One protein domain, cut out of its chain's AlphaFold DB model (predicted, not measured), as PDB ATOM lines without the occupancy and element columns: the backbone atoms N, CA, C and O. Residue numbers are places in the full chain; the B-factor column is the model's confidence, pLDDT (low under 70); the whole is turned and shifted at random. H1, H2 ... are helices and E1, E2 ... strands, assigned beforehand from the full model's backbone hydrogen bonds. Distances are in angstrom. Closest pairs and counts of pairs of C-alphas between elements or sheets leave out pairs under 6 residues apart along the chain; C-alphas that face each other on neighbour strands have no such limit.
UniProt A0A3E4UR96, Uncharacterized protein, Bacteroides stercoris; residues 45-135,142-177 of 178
ATOM      1  N   ASN A  45      26.100 -48.511 -88.611       89.69
ATOM      2  CA  ASN A  45      26.512 -47.262 -89.261       89.69
ATOM      3  C   ASN A  45      26.232 -46.026 -88.389       89.69
ATOM      4  O   ASN A  45      27.043 -45.103 -88.343       89.69
ATOM      5  N   GLN A  46      25.106 -46.010 -87.671       89.06
ATOM      6  CA  GLN A  46      24.785 -44.938 -86.723       89.06
ATOM      7  C   GLN A  46      25.691 -44.978 -85.488       89.06
ATOM      8  O   GLN A  46      26.124 -43.928 -85.017       89.06
ATOM      9  N   ALA A  47      26.026 -46.170 -84.991       89.81
ATOM     10  CA  ALA A  47      26.987 -46.336 -83.904       89.81
ATOM     11  C   ALA A  47      28.386 -45.830 -84.302       89.81
ATOM     12  O   ALA A  47      29.009 -45.083 -83.548       89.81
ATOM     13  N   ILE A  48      28.839 -46.150 -85.518       91.00
ATOM     14  CA  ILE A  48      30.094 -45.648 -86.095       91.00
ATOM     15  C   ILE A  48      30.058 -44.121 -86.232       91.00
ATOM     16  O   ILE A  48      31.032 -43.455 -85.880       91.00
ATOM     17  N   ALA A  49      28.947 -43.546 -86.703       89.75
ATOM     18  CA  ALA A  49      28.792 -42.096 -86.826       89.75
ATOM     19  C   ALA A  49      28.883 -41.385 -85.465       89.75
ATOM     20  O   ALA A  49      29.632 -40.415 -85.334       89.75
ATOM     21  N   LEU A  50      28.190 -41.898 -84.438       88.31
ATOM     22  CA  LEU A  50      28.313 -41.392 -83.065       88.31
ATOM     23  C   LEU A  50      29.754 -41.479 -82.576       88.31
ATOM     24  O   LEU A  50      30.297 -40.493 -82.085       88.31
ATOM     25  N   MET A  51      30.388 -42.638 -82.736       87.56
ATOM     26  CA  MET A  51      31.746 -42.858 -82.254       87.56
ATOM     27  C   MET A  51      32.748 -41.925 -82.939       87.56
ATOM     28  O   MET A  51      33.559 -41.304 -82.263       87.56
ATOM     29  N   ASN A  52      32.659 -41.732 -84.256       86.19
ATOM     30  CA  ASN A  52      33.486 -40.743 -84.948       86.19
ATOM     31  C   ASN A  52      33.284 -39.334 -84.383       86.19
ATOM     32  O   ASN A  52      34.269 -38.632 -84.159       86.19
ATOM     33  N   LYS A  53      32.039 -38.957 -84.061       84.94
ATOM     34  CA  LYS A  53      31.743 -37.656 -83.454       84.94
ATOM     35  C   LYS A  53      32.389 -37.480 -82.077       84.94
ATOM     36  O   LYS A  53      32.885 -36.396 -81.786       84.94
ATOM     37  N   PHE A  54      32.427 -38.529 -81.255       81.12
ATOM     38  CA  PHE A  54      33.155 -38.529 -79.978       81.12
ATOM     39  C   PHE A  54      34.670 -38.408 -80.175       81.12
ATOM     40  O   PHE A  54      35.328 -37.629 -79.490       81.12
ATOM     41  N   LEU A  55      35.224 -39.154 -81.132       79.00
ATOM     42  CA  LEU A  55      36.661 -39.182 -81.415       79.00
ATOM     43  C   LEU A  55      37.191 -37.866 -82.015       79.00
ATOM     44  O   LEU A  55      38.394 -37.617 -81.965       79.00
ATOM     45  N   ASP A  56      36.320 -37.039 -82.597       76.88
ATOM     46  CA  ASP A  56      36.675 -35.754 -83.212       76.88
ATOM     47  C   ASP A  56      37.008 -34.629 -82.221       76.88
ATOM     48  O   ASP A  56      37.462 -33.592 -82.683       76.88
ATOM     49  N   ALA A  57      36.861 -34.845 -80.906       60.84
ATOM     50  CA  ALA A  57      37.311 -33.961 -79.820       60.84
ATOM     51  C   ALA A  57      36.957 -32.452 -79.956       60.84
ATOM     52  O   ALA A  57      37.587 -31.703 -80.696       60.84
ATOM     53  N   PRO A  58      36.188 -31.871 -79.024       60.12
ATOM     54  CA  PRO A  58      34.824 -32.202 -78.634       60.12
ATOM     55  C   PRO A  58      34.002 -30.899 -78.509       60.12
ATOM     56  O   PRO A  58      34.069 -30.199 -77.500       60.12
ATOM     57  N   SER A  59      33.181 -30.558 -79.501       63.09
ATOM     58  CA  SER A  59      32.083 -29.617 -79.255       63.09
ATOM     59  C   SER A  59      30.860 -30.396 -78.783       63.09
ATOM     60  O   SER A  59      30.658 -31.556 -79.153       63.09
ATOM     61  N   PHE A  60      30.016 -29.743 -77.994       76.19
ATOM     62  CA  PHE A  60      28.641 -30.178 -77.789       76.19
ATOM     63  C   PHE A  60      27.975 -30.541 -79.133       76.19
ATOM     64  O   PHE A  60      28.169 -29.840 -80.132       76.19
ATOM     65  N   PHE A  61      27.212 -31.633 -79.173       81.56
ATOM     66  CA  PHE A  61      26.434 -32.036 -80.347       81.56
ATOM     67  C   PHE A  61      25.090 -32.645 -79.948       81.56
ATOM     68  O   PHE A  61      24.974 -33.261 -78.886       81.56
ATOM     69  N   TYR A  62      24.082 -32.508 -80.811       84.38
ATOM     70  CA  TYR A  62      22.806 -33.202 -80.650       84.38
ATOM     71  C   TYR A  62      22.839 -34.572 -81.325       84.38
ATOM     72  O   TYR A  62      23.398 -34.729 -82.410       84.38
ATOM     73  N   PHE A  63      22.208 -35.563 -80.697       84.06
ATOM     74  CA  PHE A  63      22.080 -36.916 -81.245       84.06
ATOM     75  C   PHE A  63      21.375 -36.913 -82.594       84.06
ATOM     76  O   PHE A  63      21.843 -37.541 -83.545       84.06
ATOM     77  N   GLU A  64      20.294 -36.144 -82.686       83.19
ATOM     78  CA  GLU A  64      19.536 -35.968 -83.915       83.19
ATOM     79  C   GLU A  64      20.409 -35.545 -85.105       83.19
ATOM     80  O   GLU A  64      20.236 -36.071 -86.203       83.19
ATOM     81  N   ASP A  65      21.382 -34.660 -84.881       84.31
ATOM     82  CA  ASP A  65      22.242 -34.130 -85.943       84.31
ATOM     83  C   ASP A  65      23.239 -35.180 -86.467       84.31
ATOM     84  O   ASP A  65      23.770 -35.037 -87.567       84.31
ATOM     85  N   VAL A  66      23.503 -36.238 -85.692       86.81
ATOM     86  CA  VAL A  66      24.463 -37.298 -86.045       86.81
ATOM     87  C   VAL A  66      23.763 -38.526 -86.618       86.81
ATOM     88  O   VAL A  66      24.223 -39.091 -87.609       86.81
ATOM     89  N   ILE A  67      22.662 -38.961 -86.000       83.75
ATOM     90  CA  ILE A  67      21.998 -40.231 -86.340       83.75
ATOM     91  C   ILE A  67      20.557 -40.072 -86.836       83.75
ATOM     92  O   ILE A  67      19.903 -41.076 -87.127       83.75
ATOM     93  N   GLY A  68      20.068 -38.835 -86.967       80.38
ATOM     94  CA  GLY A  68      18.751 -38.494 -87.516       80.38
ATOM     95  C   GLY A  68      17.609 -38.478 -86.495       80.38
ATOM     96  O   GLY A  68      16.481 -38.113 -86.837       80.38
ATOM     97  N   PHE A  69      17.860 -38.862 -85.241       77.06
ATOM     98  CA  PHE A  69      16.853 -38.840 -84.180       77.06
ATOM     99  C   PHE A  69      17.435 -38.713 -82.770       77.06
ATOM    100  O   PHE A  69      18.588 -39.060 -82.526       77.06
ATOM    101  N   ASP A  70      16.594 -38.256 -81.837       78.69
ATOM    102  CA  ASP A  70      16.889 -38.260 -80.406       78.69
ATOM    103  C   ASP A  70      16.407 -39.560 -79.737       78.69
ATOM    104  O   ASP A  70      15.295 -40.016 -80.026       78.69
ATOM    105  N   PRO A  71      17.188 -40.139 -78.808       76.56
ATOM    106  CA  PRO A  71      16.733 -41.245 -77.978       76.56
ATOM    107  C   PRO A  71      15.636 -40.780 -77.010       76.56
ATOM    108  O   PRO A  71      15.817 -39.828 -76.251       76.56
ATOM    109  N   THR A  72      14.498 -41.476 -77.024       70.12
ATOM    110  CA  THR A  72      13.359 -41.245 -76.110       70.12
ATOM    111  C   THR A  72      13.268 -42.294 -74.997       70.12
ATOM    112  O   THR A  72      12.595 -42.077 -73.991       70.12
ATOM    113  N   THR A  73      13.983 -43.408 -75.157       72.06
ATOM    114  CA  THR A  73      14.165 -44.490 -74.182       72.06
ATOM    115  C   THR A  73      15.637 -44.892 -74.139       72.06
ATOM    116  O   THR A  73      16.443 -44.411 -74.939       72.06
ATOM    117  N   SER A  74      15.997 -45.809 -73.239       75.94
ATOM    118  CA  SER A  74      17.343 -46.374 -73.235       75.94
ATOM    119  C   SER A  74      17.665 -47.061 -74.567       75.94
ATOM    120  O   SER A  74      16.851 -47.839 -75.068       75.94
ATOM    121  N   ILE A  75      18.849 -46.789 -75.119       78.06
ATOM    122  CA  ILE A  75      19.377 -47.459 -76.316       78.06
ATOM    123  C   ILE A  75      20.697 -48.150 -75.979       78.06
ATOM    124  O   ILE A  75      21.483 -47.653 -75.170       78.06
ATOM    125  N   SER A  76      20.947 -49.291 -76.617       80.50
ATOM    126  CA  SER A  76      22.240 -49.969 -76.584       80.50
ATOM    127  C   SER A  76      22.628 -50.392 -77.990       80.50
ATOM    128  O   SER A  76      21.781 -50.810 -78.780       80.50
ATOM    129  N   THR A  77      23.917 -50.326 -78.294       84.88
ATOM    130  CA  THR A  77      24.483 -50.973 -79.483       84.88
ATOM    131  C   THR A  77      25.010 -52.360 -79.129       84.88
ATOM    132  O   THR A  77      25.301 -52.637 -77.963       84.88
ATOM    133  N   GLY A  78      25.169 -53.213 -80.143       84.44
ATOM    134  CA  GLY A  78      26.119 -54.325 -80.075       84.44
ATOM    135  C   GLY A  78      27.563 -53.828 -80.205       84.44
ATOM    136  O   GLY A  78      27.803 -52.615 -80.241       84.44
ATOM    137  N   SER A  79      28.511 -54.758 -80.300       89.12
ATOM    138  CA  SER A  79      29.905 -54.427 -80.594       89.12
ATOM    139  C   SER A  79      30.069 -53.967 -82.039       89.12
ATOM    140  O   SER A  79      29.359 -54.416 -82.934       89.12
ATOM    141  N   PHE A  80      31.010 -53.055 -82.259       91.50
ATOM    142  CA  PHE A  80      31.336 -52.528 -83.581       91.50
ATOM    143  C   PHE A  80      32.791 -52.058 -83.625       91.50
ATOM    144  O   PHE A  80      33.482 -51.985 -82.601       91.50
ATOM    145  N   THR A  81      33.270 -51.750 -84.828       91.19
ATOM    146  CA  THR A  81      34.631 -51.247 -85.033       91.19
ATOM    147  C   THR A  81      34.628 -49.928 -85.784       91.19
ATOM    148  O   THR A  81      33.771 -49.677 -86.627       91.19
ATOM    149  N   VAL A  82      35.600 -49.075 -85.472       88.31
ATOM    150  CA  VAL A  82      35.821 -47.802 -86.162       88.31
ATOM    151  C   VAL A  82      37.268 -47.742 -86.614       88.31
ATOM    152  O   VAL A  82      38.173 -47.997 -85.827       88.31
ATOM    153  N   THR A  83      37.501 -47.389 -87.877       85.69
ATOM    154  CA  THR A  83      38.856 -47.135 -88.380       85.69
ATOM    155  C   THR A  83      39.118 -45.635 -88.390       85.69
ATOM    156  O   THR A  83      38.411 -44.892 -89.068       85.69
ATOM    157  N   ARG A  84      40.147 -45.182 -87.667       77.56
ATOM    158  CA  ARG A  84      40.550 -43.770 -87.593       77.56
ATOM    159  C   ARG A  84      42.062 -43.666 -87.714       77.56
ATOM    160  O   ARG A  84      42.785 -44.332 -86.980       77.56
ATOM    161  N   ASN A  85      42.552 -42.836 -88.633       79.44
ATOM    162  CA  ASN A  85      43.989 -42.607 -88.846       79.44
ATOM    163  C   ASN A  85      44.807 -43.910 -88.995       79.44
ATOM    164  O   ASN A  85      45.900 -44.033 -88.449       79.44
ATOM    165  N   GLY A  86      44.248 -44.910 -89.689       80.12
ATOM    166  CA  GLY A  86      44.881 -46.221 -89.885       80.12
ATOM    167  C   GLY A  86      44.867 -47.152 -88.665       80.12
ATOM    168  O   GLY A  86      45.414 -48.247 -88.748       80.12
ATOM    169  N   LYS A  87      44.244 -46.753 -87.549       79.69
ATOM    170  CA  LYS A  87      44.035 -47.593 -86.362       79.69
ATOM    171  C   LYS A  87      42.609 -48.136 -86.326       79.69
ATOM    172  O   LYS A  87      41.661 -47.388 -86.570       79.69
ATOM    173  N   THR A  88      42.466 -49.409 -85.968       85.94
ATOM    174  CA  THR A  88      41.170 -50.035 -85.685       85.94
ATOM    175  C   THR A  88      40.852 -49.894 -84.205       85.94
ATOM    176  O   THR A  88      41.628 -50.316 -83.352       85.94
ATOM    177  N   ILE A  89      39.704 -49.301 -83.907       85.31
ATOM    178  CA  ILE A  89      39.184 -49.087 -82.562       85.31
ATOM    179  C   ILE A  89      38.027 -50.059 -82.359       85.31
ATOM    180  O   ILE A  89      37.072 -50.070 -83.140       85.31
ATOM    181  N   HIS A  90      38.107 -50.862 -81.302       88.50
ATOM    182  CA  HIS A  90      37.078 -51.831 -80.942       88.50
ATOM    183  C   HIS A  90      36.179 -51.267 -79.837       88.50
ATOM    184  O   HIS A  90      36.648 -50.927 -78.746       88.50
ATOM    185  N   VAL A  91      34.876 -51.200 -80.109       88.69
ATOM    186  CA  VAL A  91      33.868 -50.710 -79.164       88.69
ATOM    187  C   VAL A  91      32.912 -51.850 -78.836       88.69
ATOM    188  O   VAL A  91      32.393 -52.518 -79.731       88.69
ATOM    189  N   ARG A  92      32.683 -52.101 -77.544       88.88
ATOM    190  CA  ARG A  92      31.755 -53.145 -77.084       88.88
ATOM    191  C   ARG A  92      30.312 -52.688 -77.176       88.88
ATOM    192  O   ARG A  92      29.464 -53.480 -77.570       88.88
ATOM    193  N   SER A  93      30.038 -51.445 -76.789       88.25
ATOM    194  CA  SER A  93      28.738 -50.813 -76.999       88.25
ATOM    195  C   SER A  93      28.734 -49.323 -76.659       88.25
ATOM    196  O   SER A  93      29.564 -48.843 -75.889       88.25
ATOM    197  N   ILE A  94      27.755 -48.604 -77.199       88.06
ATOM    198  CA  ILE A  94      27.295 -47.309 -76.692       88.06
ATOM    199  C   ILE A  94      25.975 -47.562 -75.967       88.06
ATOM    200  O   ILE A  94      25.081 -48.205 -76.521       88.06
ATOM    201  N   GLN A  95      25.860 -47.068 -74.739       85.62
ATOM    202  CA  GLN A  95      24.657 -47.154 -73.922       85.62
ATOM    203  C   GLN A  95      24.166 -45.756 -73.584       85.62
ATOM    204  O   GLN A  95      24.949 -44.895 -73.189       85.62
ATOM    205  N   VAL A  96      22.865 -45.540 -73.708       83.38
ATOM    206  CA  VAL A  96      22.229 -44.268 -73.371       83.38
ATOM    207  C   VAL A  96      21.039 -44.554 -72.482       83.38
ATOM    208  O   VAL A  96      20.252 -45.446 -72.788       83.38
ATOM    209  N   GLY A  97      20.893 -43.785 -71.411       79.25
ATOM    210  CA  GLY A  97      19.671 -43.714 -70.624       79.25
ATOM    211  C   GLY A  97      19.023 -42.349 -70.795       79.25
ATOM    212  O   GLY A  97      19.686 -41.328 -70.610       79.25
ATOM    213  N   VAL A  98      17.735 -42.336 -71.148       75.06
ATOM    214  CA  VAL A  98      16.920 -41.117 -71.238       75.06
ATOM    215  C   VAL A  98      15.589 -41.352 -70.540       75.06
ATOM    216  O   VAL A  98      14.815 -42.216 -70.945       75.06
ATOM    217  N   ILE A  99      15.322 -40.575 -69.494       68.50
ATOM    218  CA  ILE A  99      14.067 -40.596 -68.743       68.50
ATOM    219  C   ILE A  99      13.567 -39.151 -68.614       68.50
ATOM    220  O   ILE A  99      14.271 -38.278 -68.115       68.50
ATOM    221  N   GLY A 100      12.346 -38.876 -69.080       58.97
ATOM    222  CA  GLY A 100      11.664 -37.596 -68.832       58.97
ATOM    223  C   GLY A 100      12.299 -36.348 -69.467       58.97
ATOM    224  O   GLY A 100      12.002 -35.238 -69.030       58.97
ATOM    225  N   LYS A 101      13.168 -36.497 -70.477       65.81
ATOM    226  CA  LYS A 101      13.793 -35.359 -71.163       65.81
ATOM    227  C   LYS A 101      12.813 -34.670 -72.111       65.81
ATOM    228  O   LYS A 101      12.297 -35.292 -73.033       65.81
ATOM    229  N   ASN A 102      12.636 -33.363 -71.923       62.59
ATOM    230  CA  ASN A 102      11.892 -32.506 -72.843       62.59
ATOM    231  C   ASN A 102      12.869 -31.746 -73.753       62.59
ATOM    232  O   ASN A 102      13.617 -30.888 -73.285       62.59
ATOM    233  N   GLY A 103      12.854 -32.043 -75.056       70.75
ATOM    234  CA  GLY A 103      13.725 -31.410 -76.055       70.75
ATOM    235  C   GLY A 103      14.899 -32.287 -76.500       70.75
ATOM    236  O   GLY A 103      14.960 -33.469 -76.168       70.75
ATOM    237  N   LYS A 104      15.815 -31.706 -77.287       78.50
ATOM    238  CA  LYS A 104      16.882 -32.465 -77.954       78.50
ATOM    239  C   LYS A 104      17.905 -33.051 -76.987       78.50
ATOM    240  O   LYS A 104      18.324 -32.383 -76.030       78.50
ATOM    241  N   TYR A 105      18.356 -34.274 -77.263       80.56
ATOM    242  CA  TYR A 105      19.377 -34.948 -76.470       80.56
ATOM    243  C   TYR A 105      20.768 -34.568 -76.983       80.56
ATOM    244  O   TYR A 105      21.188 -34.971 -78.064       80.56
ATOM    245  N   GLY A 106      21.471 -33.752 -76.203       81.56
ATOM    246  CA  GLY A 106      22.816 -33.294 -76.518       81.56
ATOM    247  C   GLY A 106      23.870 -33.871 -75.585       81.56
ATOM    248  O   GLY A 106      23.610 -34.086 -74.396       81.56
ATOM    249  N   VAL A 107      25.060 -34.091 -76.134       79.06
ATOM    250  CA  VAL A 107      26.208 -34.692 -75.452       79.06
ATOM    251  C   VAL A 107      27.452 -33.848 -75.669       79.06
ATOM    252  O   VAL A 107      27.666 -33.279 -76.740       79.06
ATOM    253  N   TYR A 108      28.279 -33.781 -74.635       75.38
ATOM    254  CA  TYR A 108      29.623 -33.239 -74.708       75.38
ATOM    255  C   TYR A 108      30.579 -34.391 -75.020       75.38
ATOM    256  O   TYR A 108      30.662 -35.355 -74.264       75.38
ATOM    257  N   GLY A 109      31.270 -34.307 -76.160       64.94
ATOM    258  CA  GLY A 109      32.153 -35.371 -76.654       64.94
ATOM    259  C   GLY A 109      33.409 -35.612 -75.808       64.94
ATOM    260  O   GLY A 109      34.149 -36.548 -76.091       64.94
ATOM    261  N   THR A 110      33.650 -34.797 -74.780       66.44
ATOM    262  CA  THR A 110      34.720 -35.017 -73.806       66.44
ATOM    263  C   THR A 110      34.229 -35.978 -72.729       66.44
ATOM    264  O   THR A 110      33.169 -35.728 -72.144       66.44
ATOM    265  N   PRO A 111      34.971 -37.057 -72.427       63.06
ATOM    266  CA  PRO A 111      34.686 -37.852 -71.240       63.06
ATOM    267  C   PRO A 111      34.768 -36.958 -70.001       63.06
ATOM    268  O   PRO A 111      35.599 -36.051 -69.927       63.06
ATOM    269  N   VAL A 112      33.905 -37.218 -69.023       59.84
ATOM    270  CA  VAL A 112      33.915 -36.462 -67.766       59.84
ATOM    271  C   VAL A 112      35.266 -36.644 -67.078       59.84
ATOM    272  O   VAL A 112      35.701 -37.775 -66.857       59.84
ATOM    273  N   THR A 113      35.910 -35.540 -66.692       54.88
ATOM    274  CA  THR A 113      37.083 -35.579 -65.808       54.88
ATOM    275  C   THR A 113      36.670 -35.289 -64.362       54.88
ATOM    276  O   THR A 113      35.711 -34.564 -64.097       54.88
ATOM    277  N   SER A 114      37.393 -35.850 -63.389       45.81
ATOM    278  CA  SER A 114      37.037 -35.820 -61.959       45.81
ATOM    279  C   SER A 114      36.848 -34.428 -61.335       45.81
ATOM    280  O   SER A 114      36.225 -34.323 -60.279       45.81
ATOM    281  N   LYS A 115      37.338 -33.349 -61.961       42.41
ATOM    282  CA  LYS A 115      37.189 -31.976 -61.446       42.41
ATOM    283  C   LYS A 115      35.837 -31.323 -61.753       42.41
ATOM    284  O   LYS A 115      35.465 -30.396 -61.043       42.41
ATOM    285  N   GLU A 116      35.093 -31.798 -62.748       43.47
ATOM    286  CA  GLU A 116      33.872 -31.127 -63.235       43.47
ATOM    287  C   GLU A 116      32.576 -31.681 -62.609       43.47
ATOM    288  O   GLU A 116      31.499 -31.139 -62.838       43.47
ATOM    289  N   PHE A 117      32.656 -32.744 -61.795       43.25
ATOM    290  CA  PHE A 117      31.491 -33.562 -61.423       43.25
ATOM    291  C   PHE A 117      31.103 -33.557 -59.934       43.25
ATOM    292  O   PHE A 117      30.148 -34.239 -59.556       43.25
ATOM    293  N   TYR A 118      31.760 -32.776 -59.068       34.03
ATOM    294  CA  TYR A 118      31.349 -32.686 -57.653       34.03
ATOM    295  C   TYR A 118      29.901 -32.181 -57.458       34.03
ATOM    296  O   TYR A 118      29.359 -32.313 -56.363       34.03
ATOM    297  N   SER A 119      29.244 -31.658 -58.500       39.19
ATOM    298  CA  SER A 119      27.849 -31.206 -58.466       39.19
ATOM    299  C   SER A 119      26.811 -32.223 -58.966       39.19
ATOM    300  O   SER A 119      25.619 -31.937 -58.868       39.19
ATOM    301  N   LEU A 120      27.209 -33.391 -59.498       41.91
ATOM    302  CA  LEU A 120      26.318 -34.204 -60.345       41.91
ATOM    303  C   LEU A 120      25.844 -35.546 -59.751       41.91
ATOM    304  O   LEU A 120      24.694 -35.912 -59.990       41.91
ATOM    305  N   ARG A 121      26.636 -36.278 -58.946       40.09
ATOM    306  CA  ARG A 121      26.147 -37.444 -58.162       40.09
ATOM    307  C   ARG A 121      27.035 -37.788 -56.960       40.09
ATOM    308  O   ARG A 121      28.238 -37.970 -57.106       40.09
ATOM    309  N   ASN A 122      26.405 -38.056 -55.814       37.62
ATOM    310  CA  ASN A 122      26.992 -38.842 -54.723       37.62
ATOM    311  C   ASN A 122      27.186 -40.306 -55.174       37.62
ATOM    312  O   ASN A 122      26.279 -41.121 -55.013       37.62
ATOM    313  N   GLY A 123      28.356 -40.644 -55.726       37.59
ATOM    314  CA  GLY A 123      28.852 -42.030 -55.715       37.59
ATOM    315  C   GLY A 123      28.981 -42.787 -57.042       37.59
ATOM    316  O   GLY A 123      29.131 -44.002 -56.987       37.59
ATOM    317  N   MET A 124      28.960 -42.141 -58.216       40.69
ATOM    318  CA  MET A 124      29.451 -42.802 -59.443       40.69
ATOM    319  C   MET A 124      30.970 -42.635 -59.548       40.69
ATOM    320  O   MET A 124      31.480 -41.529 -59.361       40.69
ATOM    321  N   VAL A 125      31.691 -43.729 -59.810       41.22
ATOM    322  CA  VAL A 125      33.157 -43.717 -59.883       41.22
ATOM    323  C   VAL A 125      33.581 -43.085 -61.211       41.22
ATOM    324  O   VAL A 125      33.197 -43.506 -62.294       41.22
ATOM    325  N   LEU A 126      34.341 -41.999 -61.079       50.69
ATOM    326  CA  LEU A 126      34.598 -40.949 -62.073       50.69
ATOM    327  C   LEU A 126      35.757 -41.233 -63.039       50.69
ATOM    328  O   LEU A 126      36.280 -40.325 -63.678       50.69
ATOM    329  N   HIS A 127      36.160 -42.491 -63.149       53.44
ATOM    330  CA  HIS A 127      37.235 -42.951 -64.015       53.44
ATOM    331  C   HIS A 127      36.857 -44.334 -64.517       53.44
ATOM    332  O   HIS A 127      36.239 -45.076 -63.759       53.44
ATOM    333  N   GLY A 128      37.200 -44.622 -65.777       63.34
ATOM    334  CA  GLY A 128      36.738 -45.788 -66.524       63.34
ATOM    335  C   GLY A 128      36.446 -47.003 -65.643       63.34
ATOM    336  O   GLY A 128      37.328 -47.489 -64.939       63.34
ATOM    337  N   GLU A 129      35.199 -47.469 -65.642       74.12
ATOM    338  CA  GLU A 129      34.823 -48.626 -64.831       74.12
ATOM    339  C   GLU A 129      35.235 -49.898 -65.581       74.12
ATOM    340  O   GLU A 129      34.837 -50.060 -66.743       74.12
ATOM    341  N   PRO A 130      36.011 -50.808 -64.967       76.06
ATOM    342  CA  PRO A 130      36.323 -52.081 -65.595       76.06
ATOM    343  C   PRO A 130      35.038 -52.872 -65.842       76.06
ATOM    344  O   PRO A 130      34.189 -53.018 -64.961       76.06
ATOM    345  N   ILE A 131      34.898 -53.387 -67.059       77.94
ATOM    346  CA  ILE A 131      33.787 -54.256 -67.448       77.94
ATOM    347  C   ILE A 131      34.257 -55.697 -67.302       77.94
ATOM    348  O   ILE A 131      35.262 -56.079 -67.900       77.94
ATOM    349  N   TYR A 132      33.510 -56.499 -66.552       76.19
ATOM    350  CA  TYR A 132      33.724 -57.938 -66.408       76.19
ATOM    351  C   TYR A 132      32.613 -58.698 -67.141       76.19
ATOM    352  O   TYR A 132      31.521 -58.161 -67.344       76.19
ATOM    353  N   GLU A 133      32.878 -59.930 -67.570       71.00
ATOM    354  CA  GLU A 133      31.822 -60.794 -68.111       71.00
ATOM    355  C   GLU A 133      30.918 -61.302 -66.976       71.00
ATOM    356  O   GLU A 133      31.390 -61.542 -65.867       71.00
ATOM    357  N   GLU A 134      29.618 -61.482 -67.247       61.19
ATOM    358  CA  GLU A 134      28.583 -61.827 -66.245       61.19
ATOM    359  C   GLU A 134      28.808 -63.168 -65.510       61.19
ATOM    360  O   GLU A 134      28.080 -63.471 -64.568       61.19
ATOM    361  N   ASN A 135      29.818 -63.959 -65.890       58.50
ATOM    362  CA  ASN A 135      30.013 -65.328 -65.409       58.50
ATOM    363  C   ASN A 135      31.164 -65.549 -64.407       58.50
ATOM    364  O   ASN A 135      31.304 -66.677 -63.947       58.50
ATOM    365  N   PRO A 142      39.420 -57.646 -66.570       72.56
ATOM    366  CA  PRO A 142      38.521 -56.723 -67.243       72.56
ATOM    367  C   PRO A 142      38.578 -56.951 -68.758       72.56
ATOM    368  O   PRO A 142      39.652 -57.013 -69.353       72.56
ATOM    369  N   VAL A 143      37.408 -57.062 -69.381       78.00
ATOM    370  CA  VAL A 143      37.235 -57.246 -70.833       78.00
ATOM    371  C   VAL A 143      36.958 -55.932 -71.568       78.00
ATOM    372  O   VAL A 143      36.588 -55.933 -72.747       78.00
ATOM    373  N   GLY A 144      37.068 -54.815 -70.852       79.44
ATOM    374  CA  GLY A 144      36.849 -53.474 -71.364       79.44
ATOM    375  C   GLY A 144      36.768 -52.426 -70.259       79.44
ATOM    376  O   GLY A 144      36.882 -52.745 -69.075       79.44
ATOM    377  N   MET A 145      36.528 -51.182 -70.668       81.19
ATOM    378  CA  MET A 145      36.356 -50.032 -69.778       81.19
ATOM    379  C   MET A 145      35.124 -49.228 -70.169       81.19
ATOM    380  O   MET A 145      34.875 -48.994 -71.353       81.19
ATOM    381  N   ARG A 146      34.364 -48.759 -69.185       83.00
ATOM    382  CA  ARG A 146      33.199 -47.898 -69.388       83.00
ATOM    383  C   ARG A 146      33.519 -46.459 -69.017       83.00
ATOM    384  O   ARG A 146      33.837 -46.191 -67.865       83.00
ATOM    385  N   TYR A 147      33.321 -45.529 -69.946       79.31
ATOM    386  CA  TYR A 147      33.416 -44.090 -69.673       79.31
ATOM    387  C   TYR A 147      32.075 -43.403 -69.886       79.31
ATOM    388  O   TYR A 147      31.364 -43.710 -70.843       79.31
ATOM    389  N   TYR A 148      31.765 -42.448 -69.012       79.19
ATOM    390  CA  TYR A 148      30.555 -41.635 -69.064       79.19
ATOM    391  C   TYR A 148      30.842 -40.245 -69.642       79.19
ATOM    392  O   TYR A 148      31.934 -39.699 -69.470       79.19
ATOM    393  N   TYR A 149      29.838 -39.668 -70.303       76.81
ATOM    394  CA  TYR A 149      29.933 -38.362 -70.959       76.81
ATOM    395  C   TYR A 149      28.834 -37.420 -70.462       76.81
ATOM    396  O   TYR A 149      27.707 -37.849 -70.187       76.81
ATOM    397  N   THR A 150      29.160 -36.129 -70.352       74.94
ATOM    398  CA  THR A 150      28.208 -35.095 -69.924       74.94
ATOM    399  C   THR A 150      27.104 -34.924 -70.963       74.94
ATOM    400  O   THR A 150      27.342 -34.987 -72.170       74.94
ATOM    401  N   THR A 151      25.885 -34.647 -70.502       77.44
ATOM    402  CA  THR A 151      24.732 -34.347 -71.361       77.44
ATOM    403  C   THR A 151      24.180 -32.959 -71.039       77.44
ATOM    404  O   THR A 151      24.453 -32.422 -69.968       77.44
ATOM    405  N   ASN A 152      23.373 -32.370 -71.923       73.44
ATOM    406  CA  ASN A 152      22.655 -31.113 -71.642       73.44
ATOM    407  C   ASN A 152      21.454 -31.281 -70.685       73.44
ATOM    408  O   ASN A 152      20.429 -30.621 -70.867       73.44
ATOM    409  N   ASP A 153      21.525 -32.186 -69.706       67.88
ATOM    410  CA  ASP A 153      20.517 -32.246 -68.647       67.88
ATOM    411  C   ASP A 153      20.699 -31.079 -67.664       67.88
ATOM    412  O   ASP A 153      21.595 -31.070 -66.819       67.88
ATOM    413  N   VAL A 154      19.814 -30.091 -67.808       53.12
ATOM    414  CA  VAL A 154      19.821 -28.800 -67.103       53.12
ATOM    415  C   VAL A 154      19.614 -28.956 -65.593       53.12
ATOM    416  O   VAL A 154      20.033 -28.092 -64.831       53.12
ATOM    417  N   ASN A 155      19.013 -30.063 -65.144       53.81
ATOM    418  CA  ASN A 155      18.680 -30.274 -63.733       53.81
ATOM    419  C   ASN A 155      19.567 -31.305 -63.043       53.81
ATOM    420  O   ASN A 155      19.246 -31.707 -61.922       53.81
ATOM    421  N   HIS A 156      20.643 -31.761 -63.699       53.56
ATOM    422  CA  HIS A 156      21.561 -32.734 -63.102       53.56
ATOM    423  C   HIS A 156      20.841 -34.007 -62.626       53.56
ATOM    424  O   HIS A 156      21.258 -34.684 -61.685       53.56
ATOM    425  N   SER A 157      19.707 -34.323 -63.256       53.41
ATOM    426  CA  SER A 157      18.885 -35.439 -62.841       53.41
ATOM    427  C   SER A 157      19.565 -36.729 -63.287       53.41
ATOM    428  O   SER A 157      20.158 -36.826 -64.359       53.41
ATOM    429  N   GLN A 158      19.478 -37.781 -62.479       55.38
ATOM    430  CA  GLN A 158      20.084 -39.083 -62.794       55.38
ATOM    431  C   GLN A 158      19.460 -39.784 -64.023       55.38
ATOM    432  O   GLN A 158      19.788 -40.929 -64.338       55.38
ATOM    433  N   ASN A 159      18.568 -39.089 -64.716       65.69
ATOM    434  CA  ASN A 159      17.646 -39.586 -65.712       65.69
ATOM    435  C   ASN A 159      18.225 -39.567 -67.132       65.69
ATOM    436  O   ASN A 159      17.703 -40.261 -68.000       65.69
ATOM    437  N   CYS A 160      19.285 -38.790 -67.378       74.88
ATOM    438  CA  CYS A 160      19.933 -38.674 -68.684       74.88
ATOM    439  C   CYS A 160      21.433 -38.963 -68.582       74.88
ATOM    440  O   CYS A 160      22.166 -38.236 -67.918       74.88
ATOM    441  N   TRP A 161      21.903 -40.001 -69.265       78.19
ATOM    442  CA  TRP A 161      23.318 -40.373 -69.279       78.19
ATOM    443  C   TRP A 161      23.687 -41.094 -70.572       78.19
ATOM    444  O   TRP A 161      22.828 -41.652 -71.254       78.19
ATOM    445  N   ILE A 162      24.976 -41.092 -70.885       82.31
ATOM    446  CA  ILE A 162      25.568 -41.889 -71.954       82.31
ATOM    447  C   ILE A 162      26.882 -42.484 -71.460       82.31
ATOM    448  O   ILE A 162      27.662 -41.818 -70.779       82.31
ATOM    449  N   ALA A 163      27.103 -43.742 -71.819       84.44
ATOM    450  CA  ALA A 163      28.327 -44.471 -71.579       84.44
ATOM    451  C   ALA A 163      28.847 -45.102 -72.875       84.44
ATOM    452  O   ALA A 163      28.071 -45.622 -73.680       84.44
ATOM    453  N   ILE A 164      30.166 -45.102 -73.049       86.25
ATOM    454  CA  ILE A 164      30.844 -45.878 -74.088       86.25
ATOM    455  C   ILE A 164      31.635 -46.982 -73.399       86.25
ATOM    456  O   ILE A 164      32.466 -46.717 -72.528       86.25
ATOM    457  N   ASN A 165      31.349 -48.218 -73.796       87.19
ATOM    458  CA  ASN A 165      32.027 -49.421 -73.349       87.19
ATOM    459  C   ASN A 165      33.117 -49.759 -74.370       87.19
ATOM    460  O   ASN A 165      32.843 -50.278 -75.455       87.19
ATOM    461  N   TRP A 166      34.356 -49.446 -74.029       85.62
ATOM    462  CA  TRP A 166      35.539 -49.673 -74.846       85.62
ATOM    463  C   TRP A 166      36.047 -51.090 -74.647       85.62
ATOM    464  O   TRP A 166      36.035 -51.595 -73.526       85.62
ATOM    465  N   ALA A 167      36.499 -51.738 -75.721       84.75
ATOM    466  CA  ALA A 167      37.132 -53.050 -75.601       84.75
ATOM    467  C   ALA A 167      38.576 -52.949 -75.081       84.75
ATOM    468  O   ALA A 167      39.055 -53.871 -74.433       84.75
ATOM    469  N   ASP A 168      39.249 -51.824 -75.340       74.81
ATOM    470  CA  ASP A 168      40.638 -51.587 -74.957       74.81
ATOM    471  C   ASP A 168      40.802 -50.174 -74.375       74.81
ATOM    472  O   ASP A 168      40.591 -49.172 -75.064       74.81
ATOM    473  N   ALA A 169      41.178 -50.120 -73.094       63.19
ATOM    474  CA  ALA A 169      41.438 -48.888 -72.352       63.19
ATOM    475  C   ALA A 169      42.577 -48.076 -72.976       63.19
ATOM    476  O   ALA A 169      42.460 -46.864 -73.133       63.19
ATOM    477  N   SER A 170      43.645 -48.758 -73.400       65.25
ATOM    478  CA  SER A 170      44.854 -48.118 -73.918       65.25
ATOM    479  C   SER A 170      44.598 -47.425 -75.256       65.25
ATOM    480  O   SER A 170      45.091 -46.323 -75.506       65.25
ATOM    481  N   THR A 171      43.746 -48.024 -76.094       62.69
ATOM    482  CA  THR A 171      43.276 -47.402 -77.335       62.69
ATOM    483  C   THR A 171      42.531 -46.103 -77.034       62.69
ATOM    484  O   THR A 171      42.817 -45.092 -77.674       62.69
ATOM    485  N   PHE A 172      41.634 -46.087 -76.046       62.75
ATOM    486  CA  PHE A 172      40.916 -44.874 -75.647       62.75
ATOM    487  C   PHE A 172      41.833 -43.806 -75.039       62.75
ATOM    488  O   PHE A 172      41.814 -42.669 -75.505       62.75
ATOM    489  N   GLU A 173      42.654 -44.160 -74.052       61.91
ATOM    490  CA  GLU A 173      43.572 -43.235 -73.369       61.91
ATOM    491  C   GLU A 173      44.516 -42.560 -74.377       61.91
ATOM    492  O   GLU A 173      44.625 -41.333 -74.408       61.91
ATOM    493  N   SER A 174      45.026 -43.329 -75.350       61.81
ATOM    494  CA  SER A 174      45.849 -42.790 -76.442       61.81
ATOM    495  C   SER A 174      45.125 -41.793 -77.358       61.81
ATOM    496  O   SER A 174      45.772 -40.975 -78.012       61.81
ATOM    497  N   ILE A 175      43.794 -41.866 -77.445       57.06
ATOM    498  CA  ILE A 175      42.963 -40.996 -78.287       57.06
ATOM    499  C   ILE A 175      42.609 -39.706 -77.548       57.06
ATOM    500  O   ILE A 175      42.614 -38.640 -78.162       57.06
ATOM    501  N   ILE A 176      42.306 -39.790 -76.251       51.88
ATOM    502  CA  ILE A 176      41.977 -38.619 -75.425       51.88
ATOM    503  C   ILE A 176      43.218 -37.910 -74.862       51.88
ATOM    504  O   ILE A 176      43.085 -36.888 -74.191       51.88
ATOM    505  N   GLY A 177      44.416 -38.425 -75.158       51.97
ATOM    506  CA  GLY A 177      45.693 -37.825 -74.767       51.97
ATOM    507  C   GLY A 177      46.028 -38.006 -73.287       51.97
ATOM    508  O   GLY A 177      46.636 -37.108 -72.703       51.97
TER     509      GLY A 177
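Overview. This is residues 45 to 135 and 142 to 177 of the 178 residues of an uncharacterized protein of Bacteroides stercoris (UniProt A0A3E4UR96). A strongly twisted sheet of seven strands curls round one helix, H1, with the short H2 packed on H1 and a third helix, H3, on the sheet's opposite face. E7 and E6 lie nearest the middle of the body, while the long, bending E3 joins E7 to the edge strand E2. The 127 printed residues hold, in order, H1 E1 H2 E2 E3 E4 E5 E6 E7 H3; the sheet is branched and antiparallel, and the class is mixed, helices and strands. The whole is compact and rounded, with a radius of gyration of the C-alphas of 14.2 A and spans of 38 by 33 by 32 A.

Arrangement. Begin with H1, residues 45 to 55, which is on the sheet; its closest C-alphas to E2, residues 80 to 84, are those of Ile 48 and Val 82, 6.1 A apart. Next look at E1, residues 60 to 62, antiparallel to E4, residues 106 to 111, with N 61 and O 107 at 3.0 A. H2, residues 63 to 67, touches H1, the closest C-alphas being those of Gln 46 and Ile 67 at 5.5 A; H2 is only just not on the sheet, with 4 pairs of C-alphas within 10 A. E2 forms a hairpin with E3, residues 87 to 98, where N 82 and O 89 are 2.9 A apart. E3 bends by 53 degrees at residue 92, and its residues 91 to 98 pair with E7, residues 160 to 166, N 95 and O 163 at 2.8 A. E6, residues 144 to 151, forms a hairpin with E7, N 147 and O 164 at 3.0 A. On the other side of E6 find E4, N 108 and O 150 at 2.9 A, and E5, residues 129 to 131, N 129 and O 146 at 2.9 A. H3, residues 169 to 176, is on the sheet at a height of 6.4 A, on the opposite face from H1; its closest C-alphas to E6 are those of Met 145 and Ala 169, 5.8 A apart. In H1, H2 and H3 every O i to N i+4 pair is within hydrogen-bond range.

Along the chain. Find C-alpha 45 at (26.512, -47.262, -89.261); from there H1 runs 15.2 A to C-alpha 55. E3 starts at C-alpha 87, (44.035, -47.593, -86.362), and covers 31.7 A. E6 measures 22.6 A and E7 20.1 A. H3 ends at C-alpha 176, (41.977, -38.619, -75.425).

Size, cuts and confidence. The C-alphas farthest apart are those of Gly 86 and Asn 155, at 40.3 A. Residues 136 to 141 are not printed, and C-alphas 135 and 142 stand 12.2 A apart across this cut. The links H2 to E2 and E4 to E5 are long. The mean pLDDT of the printed part is 72.1; look for values under 70 at, among others, residues 109 to 128 and 169 to 177.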